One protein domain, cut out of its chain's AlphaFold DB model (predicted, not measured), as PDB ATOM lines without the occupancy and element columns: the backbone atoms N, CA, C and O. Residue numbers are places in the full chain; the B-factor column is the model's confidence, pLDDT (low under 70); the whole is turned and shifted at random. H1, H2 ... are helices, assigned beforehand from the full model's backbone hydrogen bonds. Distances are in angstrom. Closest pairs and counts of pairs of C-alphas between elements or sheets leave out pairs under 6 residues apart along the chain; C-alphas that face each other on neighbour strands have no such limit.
ATOM      1  N   THR A   2      39.057  83.975  67.047       50.62
ATOM      2  CA  THR A   2      39.529  85.334  66.768       50.62
ATOM      3  C   THR A   2      38.605  86.376  67.419       50.62
ATOM      4  O   THR A   2      37.386  86.186  67.439       50.62
ATOM      5  N   PRO A   3      39.152  87.477  67.964       56.78
ATOM      6  CA  PRO A   3      38.384  88.519  68.657       56.78
ATOM      7  C   PRO A   3      37.327  89.230  67.783       56.78
ATOM      8  O   PRO A   3      36.383  89.805  68.328       56.78
ATOM      9  N   GLU A   4      37.417  89.138  66.451       57.50
ATOM     10  CA  GLU A   4      36.455  89.729  65.504       57.50
ATOM     11  C   GLU A   4      35.039  89.141  65.612       57.50
ATOM     12  O   GLU A   4      34.058  89.889  65.621       57.50
ATOM     13  N   ASN A   5      34.904  87.821  65.794       57.94
ATOM     14  CA  ASN A   5      33.584  87.176  65.878       57.94
ATOM     15  C   ASN A   5      32.803  87.588  67.139       57.94
ATOM     16  O   ASN A   5      31.571  87.601  67.144       57.94
ATOM     17  N   GLY A   6      33.507  87.957  68.213       62.59
ATOM     18  CA  GLY A   6      32.886  88.440  69.446       62.59
ATOM     19  C   GLY A   6      32.352  89.871  69.336       62.59
ATOM     20  O   GLY A   6      31.326  90.191  69.937       62.59
ATOM     21  N   GLN A   7      33.016  90.733  68.561       63.00
ATOM     22  CA  GLN A   7      32.583  92.119  68.355       63.00
ATOM     23  C   GLN A   7      31.377  92.209  67.418       63.00
ATOM     24  O   GLN A   7      30.427  92.934  67.721       63.00
ATOM     25  N   LEU A   8      31.368  91.419  66.339       68.19
ATOM     26  CA  LEU A   8      30.258  91.383  65.384       68.19
ATOM     27  C   LEU A   8      28.939  90.981  66.070       68.19
ATOM     28  O   LEU A   8      27.913  91.635  65.886       68.19
ATOM     29  N   ASN A   9      28.983  89.979  66.955       75.44
ATOM     30  CA  ASN A   9      27.813  89.538  67.720       75.44
ATOM     31  C   ASN A   9      27.278  90.616  68.678       75.44
ATOM     32  O   ASN A   9      26.065  90.778  68.800       75.44
ATOM     33  N   LYS A  10      28.154  91.394  69.329       77.75
ATOM     34  CA  LYS A  10      27.731  92.484  70.228       77.75
ATOM     35  C   LYS A  10      27.029  93.612  69.472       77.75
ATOM     36  O   LYS A  10      25.987  94.086  69.921       77.75
ATOM     37  N   LEU A  11      27.562  94.010  68.316       78.81
ATOM     38  CA  LEU A  11      26.964  95.058  67.484       78.81
ATOM     39  C   LEU A  11      25.576  94.651  66.967       78.81
ATOM     40  O   LEU A  11      24.655  95.463  66.980       78.81
ATOM     41  N   VAL A  12      25.392  93.383  66.590       81.69
ATOM     42  CA  VAL A  12      24.089  92.855  66.150       81.69
ATOM     43  C   VAL A  12      23.050  92.879  67.279       81.69
ATOM     44  O   VAL A  12      21.897  93.240  67.041       81.69
ATOM     45  N   ILE A  13      23.442  92.551  68.515       87.38
ATOM     46  CA  ILE A  13      22.543  92.599  69.683       87.38
ATOM     47  C   ILE A  13      22.087  94.036  69.961       87.38
ATOM     48  O   ILE A  13      20.891  94.277  70.124       87.38
ATOM     49  N   ILE A  14      23.020  94.992  69.962       86.62
ATOM     50  CA  ILE A  14      22.723  96.414  70.185       86.62
ATOM     51  C   ILE A  14      21.807  96.954  69.076       86.62
ATOM     52  O   ILE A  14      20.785  97.570  69.370       86.62
ATOM     53  N   ALA A  15      22.115  96.665  67.808       85.69
ATOM     54  CA  ALA A  15      21.301  97.100  66.674       85.69
ATOM     55  C   ALA A  15      19.872  96.533  66.722       85.69
ATOM     56  O   ALA A  15      18.921  97.207  66.327       85.69
ATOM     57  N   LYS A  16      19.701  95.305  67.229       86.94
ATOM     58  CA  LYS A  16      18.381  94.699  67.432       86.94
ATOM     59  C   LYS A  16      17.624  95.351  68.592       86.94
ATOM     60  O   LYS A  16      16.432  95.604  68.445       86.94
ATOM     61  N   PHE A  17      18.301  95.640  69.706       88.56
ATOM     62  CA  PHE A  17      17.709  96.295  70.879       88.56
ATOM     63  C   PHE A  17      17.154  97.688  70.544       88.56
ATOM     64  O   PHE A  17      15.986  97.970  70.808       88.56
ATOM     65  N   PHE A  18      17.957  98.512  69.866       88.88
ATOM     66  CA  PHE A  18      17.577  99.855  69.414       88.88
ATOM     67  C   PHE A  18      16.842  99.869  68.065       88.88
ATOM     68  O   PHE A  18      16.650 100.924  67.471       88.88
ATOM     69  N   GLN A  19      16.440  98.703  67.550       89.38
ATOM     70  CA  GLN A  19      15.603  98.577  66.352       89.38
ATOM     71  C   GLN A  19      16.166  99.293  65.105       89.38
ATOM     72  O   GLN A  19      15.408  99.839  64.300       89.38
ATOM     73  N   PHE A  20      17.485  99.243  64.884       90.25
ATOM     74  CA  PHE A  20      18.161  99.986  63.807       90.25
ATOM     75  C   PHE A  20      17.554  99.743  62.421       90.25
ATOM     76  O   PHE A  20      17.424 100.673  61.629       90.25
ATOM     77  N   ASN A  21      17.127  98.507  62.142       86.88
ATOM     78  CA  ASN A  21      16.491  98.151  60.872       86.88
ATOM     79  C   ASN A  21      15.138  98.852  60.670       86.88
ATOM     80  O   ASN A  21      14.823  99.255  59.554       86.88
ATOM     81  N   GLN A  22      14.342  99.004  61.735       89.31
ATOM     82  CA  GLN A  22      13.040  99.681  61.677       89.31
ATOM     83  C   GLN A  22      13.226 101.194  61.533       89.31
ATOM     84  O   GLN A  22      12.529 101.834  60.748       89.31
ATOM     85  N   LEU A  23      14.226 101.740  62.231       89.00
ATOM     86  CA  LEU A  23      14.598 103.155  62.195       89.00
ATOM     87  C   LEU A  23      15.472 103.532  60.985       89.00
ATOM     88  O   LEU A  23      15.812 104.700  60.820       89.00
ATOM     89  N   LYS A  24      15.831 102.562  60.130       90.50
ATOM     90  CA  LYS A  24      16.706 102.728  58.952       90.50
ATOM     91  C   LYS A  24      18.015 103.469  59.276       90.50
ATOM     92  O   LYS A  24      18.469 104.309  58.501       90.50
ATOM     93  N   THR A  25      18.626 103.144  60.415       91.62
ATOM     94  CA  THR A  25      19.858 103.776  60.919       91.62
ATOM     95  C   THR A  25      21.013 102.773  61.040       91.62
ATOM     96  O   THR A  25      20.856 101.576  60.797       91.62
ATOM     97  N   ASN A  26      22.207 103.259  61.375       92.00
ATOM     98  CA  ASN A  26      23.404 102.451  61.597       92.00
ATOM     99  C   ASN A  26      24.290 103.065  62.696       92.00
ATOM    100  O   ASN A  26      24.134 104.228  63.062       92.00
ATOM    101  N   PHE A  27      25.275 102.299  63.179       90.00
ATOM    102  CA  PHE A  27      26.178 102.734  64.253       90.00
ATOM    103  C   PHE A  27      26.893 104.058  63.982       90.00
ATOM    104  O   PHE A  27      27.079 104.848  64.905       90.00
ATOM    105  N   ARG A  28      27.307 104.306  62.735       90.69
ATOM    106  CA  ARG A  28      27.995 105.549  62.371       90.69
ATOM    107  C   ARG A  28      27.046 106.737  62.507       90.69
ATOM    108  O   ARG A  28      27.427 107.731  63.117       90.69
ATOM    109  N   THR A  29      25.832 106.619  61.971       91.44
ATOM    110  CA  THR A  29      24.799 107.657  62.060       91.44
ATOM    111  C   THR A  29      24.450 107.953  63.515       91.44
ATOM    112  O   THR A  29      24.519 109.109  63.919       91.44
ATOM    113  N   GLU A  30      24.178 106.924  64.323       91.69
ATOM    114  CA  GLU A  30      23.827 107.094  65.740       91.69
ATOM    115  C   GLU A  30      24.971 107.692  66.567       91.69
ATOM    116  O   GLU A  30      24.746 108.581  67.385       91.69
ATOM    117  N   SER A  31      26.219 107.282  66.321       91.88
ATOM    118  CA  SER A  31      27.374 107.851  67.034       91.88
ATOM    119  C   SER A  31      27.553 109.336  66.714       91.88
ATOM    120  O   SER A  31      27.762 110.149  67.613       91.88
ATOM    121  N   VAL A  32      27.437 109.712  65.436       91.69
ATOM    122  CA  VAL A  32      27.534 111.116  65.011       91.69
ATOM    123  C   VAL A  32      26.361 111.932  65.551       91.69
ATOM    124  O   VAL A  32      26.571 113.050  66.022       91.69
ATOM    125  N   ALA A  33      25.145 111.381  65.545       90.31
ATOM    126  CA  ALA A  33      23.969 112.027  66.121       90.31
ATOM    127  C   ALA A  33      24.132 112.244  67.634       90.31
ATOM    128  O   ALA A  33      23.856 113.339  68.128       90.31
ATOM    129  N   GLY A  34      24.663 111.252  68.354       91.94
ATOM    130  CA  GLY A  34      24.981 111.346  69.778       91.94
ATOM    131  C   GLY A  34      26.017 112.429  70.081       91.94
ATOM    132  O   GLY A  34      25.772 113.287  70.926       91.94
ATOM    133  N   ILE A  35      27.134 112.460  69.343       92.38
ATOM    134  CA  ILE A  35      28.167 113.503  69.488       92.38
ATOM    135  C   ILE A  35      27.589 114.889  69.179       92.38
ATOM    136  O   ILE A  35      27.825 115.840  69.921       92.38
ATOM    137  N   THR A  36      26.796 115.013  68.116       90.06
ATOM    138  CA  THR A  36      26.171 116.287  67.726       90.06
ATOM    139  C   THR A  36      25.211 116.784  68.805       90.06
ATOM    140  O   THR A  36      25.210 117.966  69.158       90.06
ATOM    141  N   THR A  37      24.423 115.871  69.367       91.38
ATOM    142  CA  THR A  37      23.482 116.148  70.454       91.38
ATOM    143  C   THR A  37      24.226 116.574  71.717       91.38
ATOM    144  O   THR A  37      23.895 117.606  72.300       91.38
ATOM    145  N   PHE A  38      25.298 115.863  72.078       92.19
ATOM    146  CA  PHE A  38      26.180 116.230  73.184       92.19
ATOM    147  C   PHE A  38      26.760 117.637  73.005       92.19
ATOM    148  O   PHE A  38      26.592 118.479  73.882       92.19
ATOM    149  N   VAL A  39      27.368 117.938  71.855       90.50
ATOM    150  CA  VAL A  39      27.962 119.260  71.585       90.50
ATOM    151  C   VAL A  39      26.906 120.371  71.635       90.50
ATOM    152  O   VAL A  39      27.188 121.477  72.088       90.50
ATOM    153  N   THR A  40      25.671 120.073  71.231       88.88
ATOM    154  CA  THR A  40      24.561 121.034  71.265       88.88
ATOM    155  C   THR A  40      24.131 121.393  72.689       88.88
ATOM    156  O   THR A  40      23.796 122.548  72.938       88.88
ATOM    157  N   MET A  41      24.191 120.452  73.636       91.50
ATOM    158  CA  MET A  41      23.837 120.704  75.042       91.50
ATOM    159  C   MET A  41      25.027 120.977  75.960       91.50
ATOM    160  O   MET A  41      24.817 121.412  77.085       91.50
ATOM    161  N   ALA A  42      26.261 120.734  75.516       91.75
ATOM    162  CA  ALA A  42      27.462 120.788  76.352       91.75
ATOM    163  C   ALA A  42      27.681 122.149  77.033       91.75
ATOM    164  O   ALA A  42      28.341 122.206  78.067       91.75
ATOM    165  N   TYR A  43      27.071 123.226  76.524       90.81
ATOM    166  CA  TYR A  43      27.044 124.523  77.206       90.81
ATOM    167  C   TYR A  43      26.508 124.421  78.648       90.81
ATOM    168  O   TYR A  43      26.911 125.201  79.509       90.81
ATOM    169  N   ILE A  44      25.639 123.448  78.946       91.88
ATOM    170  CA  ILE A  44      25.080 123.248  80.284       91.88
ATOM    171  C   ILE A  44      26.141 122.893  81.326       91.88
ATOM    172  O   ILE A  44      25.963 123.215  82.497       91.88
ATOM    173  N   LEU A  45      27.264 122.303  80.899       91.94
ATOM    174  CA  LEU A  45      28.403 122.001  81.766       91.94
ATOM    175  C   LEU A  45      29.101 123.263  82.279       91.94
ATOM    176  O   LEU A  45      29.877 123.173  83.217       91.94
ATOM    177  N   VAL A  46      28.826 124.424  81.686       89.88
ATOM    178  CA  VAL A  46      29.338 125.720  82.144       89.88
ATOM    179  C   VAL A  46      28.213 126.532  82.777       89.88
ATOM    180  O   VAL A  46      28.350 127.021  83.893       89.88
ATOM    181  N   VAL A  47      27.072 126.639  82.091       89.69
ATOM    182  CA  VAL A  47      26.009 127.570  82.491       89.69
ATOM    183  C   VAL A  47      25.239 127.089  83.725       89.69
ATOM    184  O   VAL A  47      24.909 127.904  84.580       89.69
ATOM    185  N   ASN A  48      24.955 125.787  83.866       93.62
ATOM    186  CA  ASN A  48      24.257 125.302  85.063       93.62
ATOM    187  C   ASN A  48      25.120 125.460  86.334       93.62
ATOM    188  O   ASN A  48      24.615 126.024  87.306       93.62
ATOM    189  N   PRO A  49      26.407 125.060  86.336       93.25
ATOM    190  CA  PRO A  49      27.308 125.342  87.449       93.25
ATOM    191  C   PRO A  49      27.468 126.831  87.756       93.25
ATOM    192  O   PRO A  49      27.423 127.166  88.929       93.25
ATOM    193  N   ASP A  50      27.568 127.720  86.756       91.38
ATOM    194  CA  ASP A  50      27.680 129.178  86.985       91.38
ATOM    195  C   ASP A  50      26.469 129.757  87.731       91.38
ATOM    196  O   ASP A  50      26.597 130.616  88.606       91.38
ATOM    197  N   ILE A  51      25.267 129.285  87.396       91.88
ATOM    198  CA  ILE A  51      24.045 129.705  88.086       91.88
ATOM    199  C   ILE A  51      24.018 129.129  89.500       91.88
ATOM    200  O   ILE A  51      23.768 129.861  90.459       91.88
ATOM    201  N   LEU A  52      24.272 127.827  89.647       94.38
ATOM    202  CA  LEU A  52      24.182 127.159  90.941       94.38
ATOM    203  C   LEU A  52      25.283 127.605  91.905       94.38
ATOM    204  O   LEU A  52      24.996 127.748  93.087       94.38
ATOM    205  N   SER A  53      26.491 127.914  91.436       94.31
ATOM    206  CA  SER A  53      27.612 128.353  92.280       94.31
ATOM    207  C   SER A  53      27.408 129.740  92.899       94.31
ATOM    208  O   SER A  53      28.181 130.160  93.760       94.31
ATOM    209  N   LYS A  54      26.372 130.474  92.474       92.19
ATOM    210  CA  LYS A  54      25.920 131.719  93.119       92.19
ATOM    211  C   LYS A  54      25.120 131.465  94.392       92.19
ATOM    212  O   LYS A  54      25.090 132.330  95.255       92.19
ATOM    213  N   ALA A  55      24.500 130.294  94.511       93.94
ATOM    214  CA  ALA A  55      23.627 129.922  95.622       93.94
ATOM    215  C   ALA A  55      24.175 128.756  96.463       93.94
ATOM    216  O   ALA A  55      23.917 128.678  97.660       93.94
ATOM    217  N   ILE A  56      24.922 127.846  95.839       93.31
ATOM    218  CA  ILE A  56      25.524 126.662  96.447       93.31
ATOM    219  C   ILE A  56      27.018 126.930  96.596       93.31
ATOM    220  O   ILE A  56      27.773 126.828  95.629       93.31
ATOM    221  N   PHE A  57      27.416 127.294  97.810       92.25
ATOM    222  CA  PHE A  57      28.804 127.527  98.191       92.25
ATOM    223  C   PHE A  57      29.008 127.250  99.688       92.25
ATOM    224  O   PHE A  57      28.038 127.176 100.452       92.25
ATOM    225  N   LEU A  58      30.263 127.076 100.104       89.38
ATOM    226  CA  LEU A  58      30.664 126.890 101.502       89.38
ATOM    227  C   LEU A  58      31.119 128.206 102.132       89.38
ATOM    228  O   LEU A  58      30.674 128.557 103.221       89.38
ATOM    229  N   GLN A  59      32.014 128.920 101.451       87.88
ATOM    230  CA  GLN A  59      32.613 130.166 101.937       87.88
ATOM    231  C   GLN A  59      32.309 131.333 101.007       87.88
ATOM    232  O   GLN A  59      31.931 132.411 101.463       87.88
ATOM    233  N   SER A  60      32.458 131.120  99.701       89.44
ATOM    234  CA  SER A  60      32.315 132.173  98.701       89.44
ATOM    235  C   SER A  60      31.732 131.619  97.415       89.44
ATOM    236  O   SER A  60      32.103 130.528  96.990       89.44
ATOM    237  N   SER A  61      30.882 132.407  96.758       88.69
ATOM    238  CA  SER A  61      30.327 132.040  95.455       88.69
ATOM    239  C   SER A  61      31.425 131.596  94.480       88.69
ATOM    240  O   SER A  61      32.437 132.277  94.320       88.69
ATOM    241  N   GLY A  62      31.211 130.447  93.837       87.12
ATOM    242  CA  GLY A  62      32.157 129.856  92.886       87.12
ATOM    243  C   GLY A  62      33.075 128.772  93.461       87.12
ATOM    244  O   GLY A  62      33.661 128.034  92.674       87.12
ATOM    245  N   ASP A  63      33.168 128.615  94.784       89.12
ATOM    246  CA  ASP A  63      34.051 127.622  95.422       89.12
ATOM    247  C   ASP A  63      33.742 126.169  95.012       89.12
ATOM    248  O   ASP A  63      34.655 125.386  94.761       89.12
ATOM    249  N   LEU A  64      32.462 125.833  94.852       92.81
ATOM    250  CA  LEU A  64      31.979 124.510  94.456       92.81
ATOM    251  C   LEU A  64      31.740 124.370  92.945       92.81
ATOM    252  O   LEU A  64      31.123 123.396  92.508       92.81
ATOM    253  N   PHE A  65      32.206 125.311  92.114       91.25
ATOM    254  CA  PHE A  65      31.951 125.279  90.666       91.25
ATOM    255  C   PHE A  65      32.410 123.959  90.027       91.25
ATOM    256  O   PHE A  65      31.648 123.335  89.290       91.25
ATOM    257  N   GLY A  66      33.619 123.488  90.354       90.50
ATOM    258  CA  GLY A  66      34.162 122.231  89.825       90.50
ATOM    259  C   GLY A  66      33.311 121.010  90.185       90.50
ATOM    260  O   GLY A  66      32.992 120.195  89.318       90.50
ATOM    261  N   GLU A  67      32.871 120.917  91.439       92.75
ATOM    262  CA  GLU A  67      31.974 119.851  91.897       92.75
ATOM    263  C   GLU A  67      30.607 119.909  91.206       92.75
ATOM    264  O   GLU A  67      30.068 118.874  90.808       92.75
ATOM    265  N   LEU A  68      30.061 121.112  91.003       94.06
ATOM    266  CA  LEU A  68      28.783 121.322  90.318       94.06
ATOM    267  C   LEU A  68      28.845 120.913  88.841       94.06
ATOM    268  O   LEU A  68      27.871 120.347  88.332       94.06
ATOM    269  N   VAL A  69      29.971 121.139  88.152       93.44
ATOM    270  CA  VAL A  69      30.199 120.658  86.774       93.44
ATOM    271  C   VAL A  69      30.076 119.138  86.723       93.44
ATOM    272  O   VAL A  69      29.342 118.598  85.892       93.44
ATOM    273  N   ILE A  70      30.745 118.438  87.641       93.12
ATOM    274  CA  ILE A  70      30.768 116.972  87.670       93.12
ATOM    275  C   ILE A  70      29.430 116.394  88.113       93.12
ATOM    276  O   ILE A  70      28.936 115.461  87.479       93.12
ATOM    277  N   ALA A  71      28.790 116.980  89.123       93.56
ATOM    278  CA  ALA A  71      27.441 116.604  89.523       93.56
ATOM    279  C   ALA A  71      26.444 116.769  88.361       93.56
ATOM    280  O   ALA A  71      25.632 115.877  88.110       93.56
ATOM    281  N   THR A  72      26.544 117.864  87.598       94.00
ATOM    282  CA  THR A  72      25.720 118.107  86.401       94.00
ATOM    283  C   THR A  72      25.986 117.059  85.321       94.00
ATOM    284  O   THR A  72      25.045 116.475  84.789       94.00
ATOM    285  N   ALA A  73      27.256 116.780  85.017       93.94
ATOM    286  CA  ALA A  73      27.637 115.812  83.991       93.94
ATOM    287  C   ALA A  73      27.164 114.392  84.333       93.94
ATOM    288  O   ALA A  73      26.550 113.732  83.499       93.94
ATOM    289  N   ILE A  74      27.412 113.935  85.566       94.06
ATOM    290  CA  ILE A  74      27.044 112.588  86.018       94.06
ATOM    291  C   ILE A  74      25.524 112.433  86.069       94.06
ATOM    292  O   ILE A  74      25.002 111.432  85.580       94.06
ATOM    293  N   SER A  75      24.802 113.413  86.619       93.81
ATOM    294  CA  SER A  75      23.336 113.346  86.701       93.81
ATOM    295  C   SER A  75      22.678 113.350  85.318       93.81
ATOM    296  O   SER A  75      21.812 112.514  85.063       93.81
ATOM    297  N   ALA A  76      23.126 114.211  84.397       95.06
ATOM    298  CA  ALA A  76      22.629 114.243  83.021       95.06
ATOM    299  C   ALA A  76      22.974 112.960  82.247       95.06
ATOM    300  O   ALA A  76      22.123 112.409  81.543       95.06
ATOM    301  N   ALA A  77      24.195 112.439  82.412       94.81
ATOM    302  CA  ALA A  77      24.615 111.183  81.798       94.81
ATOM    303  C   ALA A  77      23.777 110.004  82.306       94.81
ATOM    304  O   ALA A  77      23.291 109.214  81.501       94.81
ATOM    305  N   LEU A  78      23.553 109.911  83.621       95.62
ATOM    306  CA  LEU A  78      22.740 108.859  84.222       95.62
ATOM    307  C   LEU A  78      21.279 108.951  83.766       95.62
ATOM    308  O   LEU A  78      20.716 107.945  83.342       95.62
ATOM    309  N   ALA A  79      20.680 110.143  83.795       94.50
ATOM    310  CA  ALA A  79      19.308 110.353  83.337       94.50
ATOM    311  C   ALA A  79      19.147 109.987  81.852       94.50
ATOM    312  O   ALA A  79      18.243 109.234  81.490       94.50
ATOM    313  N   THR A  80      20.064 110.455  81.001       95.19
ATOM    314  CA  THR A  80      20.071 110.142  79.564       95.19
ATOM    315  C   THR A  80      20.271 108.647  79.313       95.19
ATOM    316  O   THR A  80      19.604 108.071  78.457       95.19
ATOM    317  N   LEU A  81      21.139 107.985  80.081       94.69
ATOM    318  CA  LEU A  81      21.383 106.548  79.967       94.69
ATOM    319  C   LEU A  81      20.160 105.730  80.386       94.69
ATOM    320  O   LEU A  81      19.797 104.787  79.686       94.69
ATOM    321  N   ILE A  82      19.488 106.102  81.479       94.12
ATOM    322  CA  ILE A  82      18.228 105.471  81.892       94.12
ATOM    323  C   ILE A  82      17.176 105.645  80.790       94.12
ATOM    324  O   ILE A  82      16.512 104.679  80.419       94.12
ATOM    325  N   MET A  83      17.060 106.838  80.204       93.44
ATOM    326  CA  MET A  83      16.113 107.096  79.117       93.44
ATOM    327  C   MET A  83      16.414 106.263  77.864       93.44
ATOM    328  O   MET A  83      15.503 105.686  77.267       93.44
ATOM    329  N   GLY A  84      17.692 106.158  77.496       91.69
ATOM    330  CA  GLY A  84      18.141 105.396  76.337       91.69
ATOM    331  C   GLY A  84      18.020 103.883  76.528       91.69
ATOM    332  O   GLY A  84      17.537 103.198  75.638       91.69
ATOM    333  N   ILE A  85      18.418 103.341  77.682       92.12
ATOM    334  CA  ILE A  85      18.435 101.888  77.915       92.12
ATOM    335  C   ILE A  85      17.090 101.389  78.440       92.12
ATOM    336  O   ILE A  85      16.536 100.441  77.898       92.12
ATOM    337  N   TYR A  86      16.553 101.995  79.498       89.69
ATOM    338  CA  TYR A  86      15.303 101.531  80.103       89.69
ATOM    339  C   TYR A  86      14.082 102.053  79.344       89.69
ATOM    340  O   TYR A  86      13.129 101.312  79.112       89.69
ATOM    341  N   GLY A  87      14.117 103.322  78.928       87.75
ATOM    342  CA  GLY A  87      13.041 103.919  78.141       87.75
ATOM    343  C   GLY A  87      13.046 103.497  76.670       87.75
ATOM    344  O   GLY A  87      11.982 103.462  76.062       87.75
ATOM    345  N   ASN A  88      14.212 103.172  76.099       89.25
ATOM    346  CA  ASN A  88      14.406 102.982  74.656       89.25
ATOM    347  C   ASN A  88      13.859 104.158  73.818       89.25
ATOM    348  O   ASN A  88      13.268 103.962  72.756       89.25
ATOM    349  N   TYR A  89      14.040 105.389  74.315       87.94
ATOM    350  CA  TYR A  89      13.693 106.618  73.598       87.94
ATOM    351  C   TYR A  89      14.934 107.494  73.374       87.94
ATOM    352  O   TYR A  89      15.759 107.632  74.282       87.94
ATOM    353  N   PRO A  90      15.048 108.158  72.209       86.81
ATOM    354  CA  PRO A  90      16.200 108.977  71.843       86.81
ATOM    355  C   PRO A  90      16.114 110.392  72.444       86.81
ATOM    356  O   PRO A  90      16.189 111.390  71.728       86.81
ATOM    357  N   PHE A  91      15.925 110.498  73.762       89.31
ATOM    358  CA  PHE A  91      15.899 111.784  74.460       89.31
ATOM    359  C   PHE A  91      17.142 111.964  75.318       89.31
ATOM    360  O   PHE A  91      17.447 111.141  76.181       89.31
ATOM    361  N   ALA A  92      17.824 113.084  75.107       91.56
ATOM    362  CA  ALA A  92      18.872 113.525  76.002       91.56
ATOM    363  C   ALA A  92      18.282 114.384  77.118       91.56
ATOM    364  O   ALA A  92      17.512 115.312  76.866       91.56
ATOM    365  N   LEU A  93      18.643 114.046  78.350       93.25
ATOM    366  CA  LEU A  93      18.108 114.657  79.553       93.25
ATOM    367  C   LEU A  93      19.206 115.438  80.259       93.25
ATOM    368  O   LEU A  93      20.265 114.904  80.586       93.25
ATOM    369  N   ALA A  94      18.927 116.709  80.512       92.06
ATOM    370  CA  ALA A  94      19.799 117.602  81.252       92.06
ATOM    371  C   ALA A  94      18.946 118.592  82.071       92.06
ATOM    372  O   ALA A  94      17.736 118.691  81.834       92.06
ATOM    373  N   PRO A  95      19.531 119.306  83.048       89.25
ATOM    374  CA  PRO A  95      18.778 120.225  83.896       89.25
ATOM    375  C   PRO A  95      18.008 121.302  83.118       89.25
ATOM    376  O   PRO A  95      18.518 121.914  82.180       89.25
ATOM    377  N   GLY A  96      16.774 121.573  83.546       87.94
ATOM    378  CA  GLY A  96      15.968 122.656  82.992       87.94
ATOM    379  C   GLY A  96      16.487 124.024  83.436       87.94
ATOM    380  O   GLY A  96      16.424 124.354  84.620       87.94
ATOM    381  N   MET A  97      16.923 124.847  82.477       84.69
ATOM    382  CA  MET A  97      17.518 126.174  82.721       84.69
ATOM    383  C   MET A  97      16.594 127.190  83.411       84.69
ATOM    384  O   MET A  97      17.046 128.237  83.850       84.69
ATOM    385  N   GLY A  98      15.291 126.924  83.479       84.81
ATOM    386  CA  GLY A  98      14.369 127.755  84.244       84.81
ATOM    387  C   GLY A  98      14.358 127.439  85.736       84.81
ATOM    388  O   GLY A  98      14.320 128.332  86.583       84.81
ATOM    389  N   LEU A  99      14.408 126.147  86.052       88.25
ATOM    390  CA  LEU A  99      14.268 125.634  87.410       88.25
ATOM    391  C   LEU A  99      15.531 125.894  88.236       88.25
ATOM    392  O   LEU A  99      15.421 126.238  89.408       88.25
ATOM    393  N   ASN A 100      16.718 125.802  87.628       91.50
ATOM    394  CA  ASN A 100      17.977 126.121  88.309       91.50
ATOM    395  C   ASN A 100      18.092 127.619  88.664       91.50
ATOM    396  O   ASN A 100      18.546 127.955  89.754       91.50
ATOM    397  N   ALA A 101      17.628 128.517  87.792       88.12
ATOM    398  CA  ALA A 101      17.617 129.953  88.032       88.12
ATOM    399  C   ALA A 101      16.595 130.332  89.108       88.12
ATOM    400  O   ALA A 101      16.898 131.128  89.996       88.12
ATOM    401  N   TYR A 102      15.401 129.732  89.069       88.69
ATOM    402  CA  TYR A 102      14.416 129.886  90.136       88.69
ATOM    403  C   TYR A 102      14.970 129.399  91.483       88.69
ATOM    404  O   TYR A 102      14.921 130.135  92.468       88.69
ATOM    405  N   PHE A 103      15.571 128.207  91.513       93.38
ATOM    406  CA  PHE A 103      16.223 127.655  92.699       93.38
ATOM    407  C   PHE A 103      17.285 128.611  93.261       93.38
ATOM    408  O   PHE A 103      17.205 129.011  94.421       93.38
ATOM    409  N   ALA A 104      18.251 129.024  92.439       93.19
ATOM    410  CA  ALA A 104      19.379 129.820  92.903       93.19
ATOM    411  C   ALA A 104      18.950 131.232  93.323       93.19
ATOM    412  O   ALA A 104      19.192 131.654  94.451       93.19
ATOM    413  N   PHE A 105      18.284 131.967  92.431       90.06
ATOM    414  CA  PHE A 105      18.024 133.388  92.650       90.06
ATOM    415  C   PHE A 105      16.771 133.650  93.482       90.06
ATOM    416  O   PHE A 105      16.759 134.593  94.267       90.06
ATOM    417  N   SER A 106      15.717 132.842  93.330       88.69
ATOM    418  CA  SER A 106      14.460 133.071  94.057       88.69
ATOM    419  C   SER A 106      14.444 132.346  95.397       88.69
ATOM    420  O   SER A 106      14.217 132.975  96.424       88.69
ATOM    421  N   VAL A 107      14.702 131.037  95.408       91.94
ATOM    422  CA  VAL A 107      14.563 130.228  96.629       91.94
ATOM    423  C   VAL A 107      15.730 130.457  97.584       91.94
ATOM    424  O   VAL A 107      15.514 130.800  98.742       91.94
ATOM    425  N   VAL A 108      16.965 130.310  97.111       94.75
ATOM    426  CA  VAL A 108      18.128 130.402  98.002       94.75
ATOM    427  C   VAL A 108      18.492 131.854  98.294       94.75
ATOM    428  O   VAL A 108      18.522 132.263  99.451       94.75
ATOM    429  N   LEU A 109      18.730 132.662  97.258       91.69
ATOM    430  CA  LEU A 109      19.251 134.018  97.446       91.69
ATOM    431  C   LEU A 109      18.188 135.024  97.904       91.69
ATOM    432  O   LEU A 109      18.444 135.797  98.822       91.69
ATOM    433  N   LYS A 110      16.999 135.033  97.287       89.12
ATOM    434  CA  LYS A 110      15.956 136.022  97.610       89.12
ATOM    435  C   LYS A 110      15.150 135.666  98.860       89.12
ATOM    436  O   LYS A 110      14.893 136.557  99.662       89.12
ATOM    437  N   LEU A 111      14.723 134.411  99.024       92.12
ATOM    438  CA  LEU A 111      13.994 133.982 100.229       92.12
ATOM    439  C   LEU A 111      14.926 133.647 101.406       92.12
ATOM    440  O   LEU A 111      14.438 133.449 102.514       92.12
ATOM    441  N   GLY A 112      16.243 133.581 101.186       91.81
ATOM    442  CA  GLY A 112      17.220 133.281 102.236       91.81
ATOM    443  C   GLY A 112      17.155 131.841 102.750       91.81
ATOM    444  O   GLY A 112      17.612 131.564 103.858       91.81
ATOM    445  N   ILE A 113      16.567 130.919 101.980       93.06
ATOM    446  CA  ILE A 113      16.469 129.506 102.360       93.06
ATOM    447  C   ILE A 113      17.833 128.852 102.141       93.06
ATOM    448  O   ILE A 113      18.431 128.997 101.075       93.06
ATOM    449  N   SER A 114      18.324 128.094 103.124       93.75
ATOM    450  CA  SER A 114      19.596 127.389 102.962       93.75
ATOM    451  C   SER A 114      19.529 126.416 101.783       93.75
ATOM    452  O   SER A 114      18.532 125.717 101.565       93.75
ATOM    453  N   TRP A 115      20.600 126.358 100.996       93.81
ATOM    454  CA  TRP A 115      20.613 125.545  99.785       93.81
ATOM    455  C   TRP A 115      20.463 124.046 100.083       93.81
ATOM    456  O   TRP A 115      19.921 123.322  99.254       93.81
ATOM    457  N   GLN A 116      20.849 123.575 101.274       94.44
ATOM    458  CA  GLN A 116      20.617 122.199 101.727       94.44
ATOM    459  C   GLN A 116      19.122 121.905 101.909       94.44
ATOM    460  O   GLN A 116      18.637 120.879 101.434       94.44
ATOM    461  N   ILE A 117      18.379 122.816 102.553       93.19
ATOM    462  CA  ILE A 117      16.919 122.704 102.712       93.19
ATOM    463  C   ILE A 117      16.246 122.771 101.340       93.19
ATOM    464  O   ILE A 117      15.365 121.965 101.042       93.19
ATOM    465  N   ALA A 118      16.697 123.674 100.470       93.81
ATOM    466  CA  ALA A 118      16.179 123.769  99.112       93.81
ATOM    467  C   ALA A 118      16.432 122.474  98.308       93.81
ATOM    468  O   ALA A 118      15.528 121.994  97.628       93.81
ATOM    469  N   LEU A 119      17.618 121.858  98.415       93.75
ATOM    470  CA  LEU A 119      17.916 120.562  97.786       93.75
ATOM    471  C   LEU A 119      17.050 119.429  98.351       93.75
ATOM    472  O   LEU A 119      16.610 118.563  97.594       93.75
ATOM    473  N   ALA A 120      16.777 119.434  99.658       93.62
ATOM    474  CA  ALA A 120      15.862 118.483 100.280       93.62
ATOM    475  C   ALA A 120      14.439 118.627  99.725       93.62
ATOM    476  O   ALA A 120      13.805 117.629  99.385       93.62
ATOM    477  N   ALA A 121      13.960 119.862  99.563       92.56
ATOM    478  CA  ALA A 121      12.664 120.136  98.954       92.56
ATOM    479  C   ALA A 121      12.598 119.646  97.497       92.56
ATOM    480  O   ALA A 121      11.607 119.028  97.119       92.56
ATOM    481  N   VAL A 122      13.659 119.840  96.704       92.75
ATOM    482  CA  VAL A 122      13.754 119.310  95.327       92.75
ATOM    483  C   VAL A 122      13.737 117.777  95.312       92.75
ATOM    484  O   VAL A 122      13.088 117.174  94.462       92.75
ATOM    485  N   LEU A 123      14.405 117.123  96.267       93.38
ATOM    486  CA  LEU A 123      14.370 115.663  96.390       93.38
ATOM    487  C   LEU A 123      12.955 115.156  96.715       93.38
ATOM    488  O   LEU A 123      12.480 114.213  96.080       93.38
ATOM    489  N   ILE A 124      12.279 115.786  97.681       93.62
ATOM    490  CA  ILE A 124      10.892 115.462  98.038       93.62
ATOM    491  C   ILE A 124       9.968 115.697  96.837       93.62
ATOM    492  O   ILE A 124       9.144 114.838  96.531       93.62
ATOM    493  N   GLU A 125      10.115 116.822  96.137       91.75
ATOM    494  CA  GLU A 125       9.339 117.146  94.935       91.75
ATOM    495  C   GLU A 125       9.516 116.074  93.857       91.75
ATOM    496  O   GLU A 125       8.519 115.563  93.351       91.75
ATOM    497  N   GLY A 126      10.749 115.627  93.603       92.38
ATOM    498  CA  GLY A 126      11.022 114.534  92.671       92.38
ATOM    499  C   GLY A 126      10.338 113.220  93.065       92.38
ATOM    500  O   GLY A 126       9.761 112.542  92.212       92.38
ATOM    501  N   LEU A 127      10.331 112.868  94.356       93.62
ATOM    502  CA  LEU A 127       9.620 111.683  94.856       93.62
ATOM    503  C   LEU A 127       8.100 111.820  94.705       93.62
ATOM    504  O   LEU A 127       7.439 110.889  94.238       93.62
ATOM    505  N   ILE A 128       7.542 112.986  95.040       92.56
ATOM    506  CA  ILE A 128       6.121 113.290  94.836       92.56
ATOM    507  C   ILE A 128       5.778 113.185  93.348       92.56
ATOM    508  O   ILE A 128       4.777 112.563  92.988       92.56
ATOM    509  N   PHE A 129       6.617 113.724  92.468       90.00
ATOM    510  CA  PHE A 129       6.402 113.693  91.027       90.00
ATOM    511  C   PHE A 129       6.420 112.266  90.462       90.00
ATOM    512  O   PHE A 129       5.600 111.929  89.599       90.00
ATOM    513  N   ILE A 130       7.287 111.391  90.982       91.12
ATOM    514  CA  ILE A 130       7.283 109.956  90.659       91.12
ATOM    515  C   ILE A 130       5.956 109.319  91.098       91.12
ATOM    516  O   ILE A 130       5.287 108.682  90.280       91.12
ATOM    517  N   CYS A 131       5.518 109.549  92.338       92.12
ATOM    518  CA  CYS A 131       4.240 109.041  92.851       92.12
ATOM    519  C   CYS A 131       3.035 109.529  92.021       92.12
ATOM    520  O   CYS A 131       2.138 108.749  91.686       92.12
ATOM    521  N   LEU A 132       3.021 110.806  91.630       91.12
ATOM    522  CA  LEU A 132       1.985 111.402  90.777       91.12
ATOM    523  C   LEU A 132       2.002 110.854  89.345       91.12
ATOM    524  O   LEU A 132       0.957 110.741  88.698       91.12
ATOM    525  N   THR A 133       3.185 110.512  88.835       87.81
ATOM    526  CA  THR A 133       3.341 109.908  87.509       87.81
ATOM    527  C   THR A 133       2.813 108.477  87.499       87.81
ATOM    528  O   THR A 133       2.079 108.108  86.583       87.81
ATOM    529  N   ILE A 134       3.105 107.693  88.542       89.88
ATOM    530  CA  ILE A 134       2.607 106.317  88.692       89.88
ATOM    531  C   ILE A 134       1.082 106.304  88.873       89.88
ATOM    532  O   ILE A 134       0.394 105.490  88.259       89.88
ATOM    533  N   SER A 135       0.531 107.244  89.646       89.38
ATOM    534  CA  SER A 135      -0.918 107.364  89.865       89.38
ATOM    535  C   SER A 135      -1.692 107.966  88.680       89.38
ATOM    536  O   SER A 135      -2.913 108.084  88.748       89.38
ATOM    537  N   LYS A 136      -1.016 108.336  87.577       85.56
ATOM    538  CA  LYS A 136      -1.576 108.993  86.371       85.56
ATOM    539  C   LYS A 136      -2.237 110.362  86.613       85.56
ATOM    540  O   LYS A 136      -2.693 110.988  85.654       85.56
ATOM    541  N   ILE A 137      -2.219 110.870  87.845       87.38
ATOM    542  CA  ILE A 137      -2.780 112.175  88.235       87.38
ATOM    543  C   ILE A 137      -2.030 113.320  87.544       87.38
ATOM    544  O   ILE A 137      -2.631 114.333  87.189       87.38
ATOM    545  N   ARG A 138      -0.734 113.138  87.250       87.00
ATOM    546  CA  ARG A 138       0.096 114.122  86.535       87.00
ATOM    547  C   ARG A 138      -0.584 114.688  85.283       87.00
ATOM    548  O   ARG A 138      -0.563 115.897  85.076       87.00
ATOM    549  N   ASN A 139      -1.195 113.840  84.451       83.00
ATOM    550  CA  ASN A 139      -1.847 114.313  83.225       83.00
ATOM    551  C   ASN A 139      -3.046 115.218  83.531       83.00
ATOM    552  O   ASN A 139      -3.265 116.189  82.817       83.00
ATOM    553  N   GLN A 140      -3.795 114.936  84.598       85.56
ATOM    554  CA  GLN A 140      -4.927 115.766  85.009       85.56
ATOM    555  C   GLN A 140      -4.457 117.134  85.509       85.56
ATOM    556  O   GLN A 140      -5.008 118.145  85.089       85.56
ATOM    557  N   ILE A 141      -3.393 117.174  86.320       86.81
ATOM    558  CA  ILE A 141      -2.798 118.429  86.804       86.81
ATOM    559  C   ILE A 141      -2.320 119.281  85.623       86.81
ATOM    560  O   ILE A 141      -2.681 120.447  85.508       86.81
ATOM    561  N   VAL A 142      -1.549 118.692  84.705       85.38
ATOM    562  CA  VAL A 142      -1.020 119.418  83.538       85.38
ATOM    563  C   VAL A 142      -2.144 119.902  82.617       85.38
ATOM    564  O   VAL A 142      -2.037 120.992  82.058       85.38
ATOM    565  N   ASN A 143      -3.226 119.135  82.467       87.75
ATOM    566  CA  ASN A 143      -4.384 119.540  81.666       87.75
ATOM    567  C   ASN A 143      -5.239 120.615  82.352       87.75
ATOM    568  O   ASN A 143      -5.898 121.383  81.659       87.75
ATOM    569  N   ALA A 144      -5.221 120.687  83.686       92.50
ATOM    570  CA  ALA A 144      -5.924 121.719  84.442       92.50
ATOM    571  C   ALA A 144      -5.249 123.095  84.329       92.50
ATOM    572  O   ALA A 144      -5.924 124.115  84.445       92.50
ATOM    573  N   ILE A 145      -3.933 123.138  84.086       92.75
ATOM    574  CA  ILE A 145      -3.200 124.395  83.898       92.75
ATOM    575  C   ILE A 145      -3.507 124.949  82.495       92.75
ATOM    576  O   ILE A 145      -3.159 124.297  81.501       92.75
ATOM    577  N   PRO A 146      -4.090 126.159  82.382       95.25
ATOM    578  CA  PRO A 146      -4.359 126.784  81.092       95.25
ATOM    579  C   PRO A 146      -3.081 126.978  80.270       95.25
ATOM    580  O   PRO A 146      -2.026 127.324  80.808       95.25
ATOM    581  N   GLU A 147      -3.181 126.819  78.950       92.75
ATOM    582  CA  GLU A 147      -2.030 126.944  78.042       92.75
ATOM    583  C   GLU A 147      -1.364 128.328  78.133       92.75
ATOM    584  O   GLU A 147      -0.138 128.435  78.134       92.75
ATOM    585  N   CYS A 148      -2.159 129.386  78.330       95.38
ATOM    586  CA  CYS A 148      -1.644 130.740  78.525       95.38
ATOM    587  C   CYS A 148      -0.722 130.857  79.752       95.38
ATOM    588  O   CYS A 148       0.289 131.549  79.680       95.38
ATOM    589  N   ILE A 149      -1.005 130.139  80.846       94.56
ATOM    590  CA  ILE A 149      -0.169 130.142  82.056       94.56
ATOM    591  C   ILE A 149       1.143 129.390  81.815       94.56
ATOM    592  O   ILE A 149       2.201 129.849  82.248       94.56
ATOM    593  N   LYS A 150       1.112 128.274  81.076       88.25
ATOM    594  CA  LYS A 150       2.327 127.518  80.714       88.25
ATOM    595  C   LYS A 150       3.276 128.364  79.863       88.25
ATOM    596  O   LYS A 150       4.477 128.438  80.138       88.25
ATOM    597  N   GLN A 151       2.725 129.047  78.861       91.00
ATOM    598  CA  GLN A 151       3.488 129.920  77.972       91.00
ATOM    599  C   GLN A 151       4.010 131.159  78.708       91.00
ATOM    600  O   GLN A 151       5.201 131.459  78.616       91.00
ATOM    601  N   ALA A 152       3.168 131.825  79.505       93.19
ATOM    602  CA  ALA A 152       3.567 132.988  80.299       93.19
ATOM    603  C   ALA A 152       4.686 132.652  81.295       93.19
ATOM    604  O   ALA A 152       5.634 133.420  81.430       93.19
ATOM    605  N   THR A 153       4.625 131.480  81.936       88.88
ATOM    606  CA  THR A 153       5.677 131.012  82.853       88.88
ATOM    607  C   THR A 153       7.003 130.823  82.116       88.88
ATOM    608  O   THR A 153       8.041 131.287  82.582       88.88
ATOM    609  N   THR A 154       6.975 130.209  80.929       86.12
ATOM    610  CA  THR A 154       8.181 130.000  80.110       86.12
ATOM    611  C   THR A 154       8.813 131.331  79.690       86.12
ATOM    612  O   THR A 154      10.019 131.521  79.854       86.12
ATOM    613  N   VAL A 155       8.002 132.276  79.201       91.88
ATOM    614  CA  VAL A 155       8.469 133.615  78.803       91.88
ATOM    615  C   VAL A 155       9.001 134.394  80.007       91.88
ATOM    616  O   VAL A 155      10.084 134.969  79.927       91.88
ATOM    617  N   GLY A 156       8.282 134.379  81.132       90.88
ATOM    618  CA  GLY A 156       8.668 135.090  82.350       90.88
ATOM    619  C   GLY A 156      10.004 134.609  82.911       90.88
ATOM    620  O   GLY A 156      10.871 135.424  83.212       90.88
ATOM    621  N   ILE A 157      10.215 133.293  82.974       86.69
ATOM    622  CA  ILE A 157      11.487 132.716  83.421       86.69
ATOM    623  C   ILE A 157      12.622 133.049  82.439       86.69
ATOM    624  O   ILE A 157      13.722 133.394  82.869       86.69
ATOM    625  N   GLY A 158      12.364 133.004  81.129       88.81
ATOM    626  CA  GLY A 158      13.350 133.387  80.114       88.81
ATOM    627  C   GLY A 158      13.790 134.850  80.238       88.81
ATOM    628  O   GLY A 158      14.987 135.134  80.269       88.81
ATOM    629  N   LEU A 159      12.832 135.773  80.376       92.12
ATOM    630  CA  LEU A 159      13.107 137.197  80.598       92.12
ATOM    631  C   LEU A 159      13.819 137.441  81.931       92.12
ATOM    632  O   LEU A 159      14.727 138.266  81.991       92.12
ATOM    633  N   PHE A 160      13.461 136.697  82.979       87.69
ATOM    634  CA  PHE A 160      14.133 136.769  84.273       87.69
ATOM    635  C   PHE A 160      15.611 136.370  84.173       87.69
ATOM    636  O   PHE A 160      16.480 137.105  84.638       87.69
ATOM    637  N   ILE A 161      15.926 135.258  83.506       87.50
ATOM    638  CA  ILE A 161      17.316 134.819  83.303       87.50
ATOM    639  C   ILE A 161      18.087 135.824  82.445       87.50
ATOM    640  O   ILE A 161      19.231 136.147  82.765       87.50
ATOM    641  N   ALA A 162      17.463 136.349  81.387       91.00
ATOM    642  CA  ALA A 162      18.068 137.380  80.550       91.00
ATOM    643  C   ALA A 162      18.396 138.640  81.366       91.00
ATOM    644  O   ALA A 162      19.506 139.156  81.278       91.00
ATOM    645  N   TYR A 163      17.473 139.089  82.218       90.19
ATOM    646  CA  TYR A 163      17.682 140.231  83.104       90.19
ATOM    647  C   TYR A 163      18.862 140.016  84.065       90.19
ATOM    648  O   TYR A 163      19.741 140.872  84.170       90.19
ATOM    649  N   ILE A 164      18.953 138.842  84.697       86.62
ATOM    650  CA  ILE A 164      20.089 138.495  85.562       86.62
ATOM    651  C   ILE A 164      21.408 138.456  84.775       86.62
ATOM    652  O   ILE A 164      22.438 138.911  85.273       86.62
ATOM    653  N   ALA A 165      21.404 137.964  83.534       88.38
ATOM    654  CA  ALA A 165      22.589 137.979  82.678       88.38
ATOM    655  C   ALA A 165      23.041 139.411  82.326       88.38
ATOM    656  O   ALA A 165      24.238 139.699  82.363       88.38
ATOM    657  N   LEU A 166      22.103 140.325  82.051       92.12
ATOM    658  CA  LEU A 166      22.401 141.741  81.790       92.12
ATOM    659  C   LEU A 166      23.001 142.448  83.016       92.12
ATOM    660  O   LEU A 166      23.903 143.270  82.863       92.12
ATOM    661  N   ILE A 167      22.558 142.087  84.225       88.88
ATOM    662  CA  ILE A 167      23.156 142.573  85.479       88.88
ATOM    663  C   ILE A 167      24.569 142.015  85.669       88.88
ATOM    664  O   ILE A 167      25.503 142.761  85.970       88.88
ATOM    665  N   ASN A 168      24.752 140.704  85.476       86.38
ATOM    666  CA  ASN A 168      26.052 140.049  85.660       86.38
ATOM    667  C   ASN A 168      27.118 140.592  84.694       86.38
ATOM    668  O   ASN A 168      28.290 140.648  85.046       86.38
ATOM    669  N   THR A 169      26.705 141.028  83.503       89.88
ATOM    670  CA  THR A 169      27.577 141.608  82.465       89.88
ATOM    671  C   THR A 169      27.729 143.129  82.559       89.88
ATOM    672  O   THR A 169      28.380 143.740  81.709       89.88
ATOM    673  N   GLY A 227      42.938 140.713  77.785       86.50
ATOM    674  CA  GLY A 227      43.469 140.763  79.150       86.50
ATOM    675  C   GLY A 227      42.428 141.095  80.223       86.50
ATOM    676  O   GLY A 227      42.799 141.509  81.317       86.50
ATOM    677  N   ILE A 228      41.136 140.933  79.920       86.19
ATOM    678  CA  ILE A 228      40.026 141.250  80.837       86.19
ATOM    679  C   ILE A 228      39.814 140.114  81.841       86.19
ATOM    680  O   ILE A 228      39.485 140.347  83.000       86.19
ATOM    681  N   SER A 229      40.013 138.869  81.407       84.88
ATOM    682  CA  SER A 229      39.924 137.689  82.270       84.88
ATOM    683  C   SER A 229      41.299 137.070  82.513       84.88
ATOM    684  O   SER A 229      42.130 137.068  81.600       84.88
ATOM    685  N   PRO A 230      41.539 136.498  83.709       81.50
ATOM    686  CA  PRO A 230      42.789 135.809  83.994       81.50
ATOM    687  C   PRO A 230      42.998 134.661  83.005       81.50
ATOM    688  O   PRO A 230      42.057 133.946  82.642       81.50
ATOM    689  N   LEU A 231      44.248 134.492  82.577       81.25
ATOM    690  CA  LEU A 231      44.636 133.380  81.719       81.25
ATOM    691  C   LEU A 231      44.368 132.047  82.435       81.25
ATOM    692  O   LEU A 231      44.513 131.961  83.660       81.25
ATOM    693  N   PHE A 238      42.048 117.776  87.031       75.12
ATOM    694  CA  PHE A 238      41.308 116.599  87.462       75.12
ATOM    695  C   PHE A 238      39.931 117.033  87.978       75.12
ATOM    696  O   PHE A 238      39.849 118.006  88.735       75.12
ATOM    697  N   PRO A 239      38.856 116.333  87.583       70.00
ATOM    698  CA  PRO A 239      37.519 116.640  88.057       70.00
ATOM    699  C   PRO A 239      37.458 116.485  89.579       70.00
ATOM    700  O   PRO A 239      37.769 115.419  90.111       70.00
ATOM    701  N   GLN A 240      37.051 117.546  90.276       79.75
ATOM    702  CA  GLN A 240      36.752 117.467  91.702       79.75
ATOM    703  C   GLN A 240      35.468 116.658  91.863       79.75
ATOM    704  O   GLN A 240      34.414 117.027  91.340       79.75
ATOM    705  N   LEU A 241      35.571 115.508  92.529       85.50
ATOM    706  CA  LEU A 241      34.391 114.709  92.831       85.50
ATOM    707  C   LEU A 241      33.477 115.508  93.765       85.50
ATOM    708  O   LEU A 241      33.994 116.199  94.640       85.50
ATOM    709  N   PRO A 242      32.147 115.401  93.606       84.38
ATOM    710  CA  PRO A 242      31.177 116.201  94.345       84.38
ATOM    711  C   PRO A 242      31.033 115.742  95.808       84.38
ATOM    712  O   PRO A 242      29.955 115.330  96.234       84.38
ATOM    713  N   THR A 243      32.120 115.751  96.579       86.25
ATOM    714  CA  THR A 243      32.162 115.284  97.970       86.25
ATOM    715  C   THR A 243      31.400 116.203  98.909       86.25
ATOM    716  O   THR A 243      30.801 115.720  99.866       86.25
ATOM    717  N   HIS A 244      31.385 117.509  98.638       87.38
ATOM    718  CA  HIS A 244      30.679 118.480  99.466       87.38
ATOM    719  C   HIS A 244      29.196 118.577  99.106       87.38
ATOM    720  O   HIS A 244      28.381 118.930  99.957       87.38
ATOM    721  N   LEU A 245      28.832 118.222  97.873       87.62
ATOM    722  CA  LEU A 245      27.446 118.218  97.398       87.62
ATOM    723  C   LEU A 245      26.699 116.920  97.733       87.62
ATOM    724  O   LEU A 245      25.481 116.934  97.930       87.62
ATOM    725  N   PHE A 246      27.404 115.787  97.769       87.69
ATOM    726  CA  PHE A 246      26.776 114.486  97.961       87.69
ATOM    727  C   PHE A 246      26.101 114.386  99.335       87.69
ATOM    728  O   PHE A 246      26.693 114.674 100.370       87.69
ATOM    729  N   GLY A 247      24.836 113.963  99.347       86.44
ATOM    730  CA  GLY A 247      24.077 113.735 100.579       86.44
ATOM    731  C   GLY A 247      23.486 114.985 101.248       86.44
ATOM    732  O   GLY A 247      22.713 114.848 102.192       86.44
ATOM    733  N   GLN A 248      23.751 116.190 100.738       90.31
ATOM    734  CA  GLN A 248      23.275 117.447 101.340       90.31
ATOM    735  C   GLN A 248      21.746 117.567 101.392       90.31
ATOM    736  O   GLN A 248      21.198 118.157 102.320       90.31
ATOM    737  N   ALA A 249      21.042 116.939 100.448       88.38
ATOM    738  CA  ALA A 249      19.583 116.858 100.479       88.38
ATOM    739  C   ALA A 249      19.057 116.099 101.715       88.38
ATOM    740  O   ALA A 249      18.010 116.448 102.245       88.38
ATOM    741  N   PHE A 250      19.782 115.095 102.222       89.62
ATOM    742  CA  PHE A 250      19.378 114.370 103.434       89.62
ATOM    743  C   PHE A 250      19.630 115.190 104.703       89.62
ATOM    744  O   PHE A 250      18.818 115.155 105.624       89.62
ATOM    745  N   ILE A 251      20.699 115.991 104.727       88.62
ATOM    746  CA  ILE A 251      20.978 116.932 105.824       88.62
ATOM    747  C   ILE A 251      19.883 118.010 105.891       88.62
ATOM    748  O   ILE A 251      19.371 118.342 106.964       88.62
ATOM    749  N   GLY A 252      19.466 118.529 104.732       85.50
ATOM    750  CA  GLY A 252      18.326 119.440 104.645       85.50
ATOM    751  C   GLY A 252      17.017 118.793 105.105       85.50
ATOM    752  O   GLY A 252      16.238 119.437 105.802       85.50
ATOM    753  N   LEU A 253      16.797 117.511 104.791       87.31
ATOM    754  CA  LEU A 253      15.620 116.755 105.232       87.31
ATOM    755  C   LEU A 253      15.541 116.675 106.762       87.31
ATOM    756  O   LEU A 253      14.484 116.921 107.339       87.31
ATOM    757  N   GLU A 254      16.664 116.377 107.418       84.31
ATOM    758  CA  GLU A 254      16.751 116.351 108.881       84.31
ATOM    759  C   GLU A 254      16.377 117.713 109.484       84.31
ATOM    760  O   GLU A 254      15.656 117.782 110.480       84.31
ATOM    761  N   SER A 255      16.815 118.801 108.847       83.94
ATOM    762  CA  SER A 255      16.507 120.168 109.280       83.94
ATOM    763  C   SER A 255      15.015 120.496 109.143       83.94
ATOM    764  O   SER A 255      14.429 121.050 110.071       83.94
ATOM    765  N   ILE A 256      14.381 120.099 108.032       82.88
ATOM    766  CA  ILE A 256      12.932 120.270 107.809       82.88
ATOM    767  C   ILE A 256      12.129 119.508 108.869       82.88
ATOM    768  O   ILE A 256      11.205 120.062 109.457       82.88
ATOM    769  N   ILE A 257      12.492 118.252 109.138       82.38
ATOM    770  CA  ILE A 257      11.791 117.409 110.118       82.38
ATOM    771  C   ILE A 257      11.919 117.995 111.526       82.38
ATOM    772  O   ILE A 257      10.931 118.051 112.252       82.38
ATOM    773  N   LYS A 258      13.109 118.471 111.913       80.94
ATOM    774  CA  LYS A 258      13.305 119.138 113.210       80.94
ATOM    775  C   LYS A 258      12.453 120.395 113.339       80.94
ATOM    776  O   LYS A 258      11.866 120.604 114.391       80.94
ATOM    777  N   MET A 259      12.366 121.202 112.283       76.69
ATOM    778  CA  MET A 259      11.547 122.414 112.286       76.69
ATOM    779  C   MET A 259      10.052 122.086 112.408       76.69
ATOM    780  O   MET A 259       9.367 122.702 113.211       76.69
ATOM    781  N   ALA A 260       9.579 121.052 111.706       76.12
ATOM    782  CA  ALA A 260       8.188 120.598 111.761       76.12
ATOM    783  C   ALA A 260       7.785 119.913 113.083       76.12
ATOM    784  O   ALA A 260       6.600 119.772 113.350       76.12
ATOM    785  N   LEU A 261       8.749 119.434 113.879       72.50
ATOM    786  CA  LEU A 261       8.502 118.814 115.189       72.50
ATOM    787  C   LEU A 261       8.582 119.808 116.360       72.50
ATOM    788  O   LEU A 261       8.250 119.436 117.485       72.50
TER     789      LEU A 261
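Overview. This is residues 2 to 169, 227 to 231 and 238 to 261 of the 263 residues of the protein "NCS2 family permease" of Okeania sp. SIO2F5 (UniProt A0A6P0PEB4). H3 and H5 lie side by side as a small helical core, with H4 crossing H3, H8 crossing H5, and H6 folding back from H5 to be crossed by H9. H6, H7 and H8 make an open three-sided frame, H7 bridging the far ends, while H2 leads away from H3 to H1, whose residues 3 to 10 stick out. The printed part has 197 residues with nine named helices, H1 to H9 in chain order, and no named strand: all helix. It is loose, with a radius of gyration of the C-alphas of 20.8 A and spans of 62 by 54 by 37 A.

Arrangement. Start at the longest helix, H8, residues 147 to 168. Its residues 154 to 161 touch residues 98 to 102 of the hub, H5, residues 97 to 110, at a steep tilt of 64 degrees; the closest C-alphas, of Gly 98 and Ile 157, are 5.8 A apart. H3, residues 44 to 52, touches H5 at a shallow tilt of 18 degrees, the same way, closest at C-alphas 52 and 104, 5.8 A. Residues 65 to 73 of H4, residues 65 to 85, touch H3 at a steep tilt of 54 degrees, closest at C-alphas 49 and 68, 5.2 A. H5 and H6, residues 115 to 134, form a helical hairpin at 42 degrees, opposite ways; C-alphas 108 and 115 come closest, 5.7 A. Residues 116 to 123 of H6 touch H9, residues 248 to 261, about perpendicular at 89 degrees, with C-alphas 117 and 252 closest at 4.0 A. H7, residues 137 to 144, is close to H6 but not clearly touching: C-alphas 132 and 138 are closest, 5.4 A. H2, residues 27 to 41, meets H3 only through their link, and is close to H1, residues 3 to 17, but not clearly touching: C-alphas 15 and 27 are closest, 7.8 A. Every O i to N i+4 pair is within hydrogen-bond range in H2, H4, H6, H7, H8 and H9; the counts are 9 of 11 in H1, 4 of 5 in H3 and 6 of 10 in H5.

Along the chain. Find C-alpha 147 at (-2.030, 126.944, 78.042); from there H8 runs 31.9 A. H4 measures 29.9 A and H6 28.6 A. H1 begins at (38.384, 88.519, 68.657), and H9 ends at C-alpha 261, (8.502, 118.814, 115.189).

Size, cuts and confidence. The C-alphas farthest apart, of Thr 2 and Leu 261, are 66.5 A apart. Residues 170 to 226 and 232 to 237 are not printed; the gaps are 16.3 A between C-alphas 169 and 227, and 18.0 A between C-alphas 231 and 238. The links H3 to H4 and H4 to H5 are long. Residues 2 to 8 have pLDDT under 70.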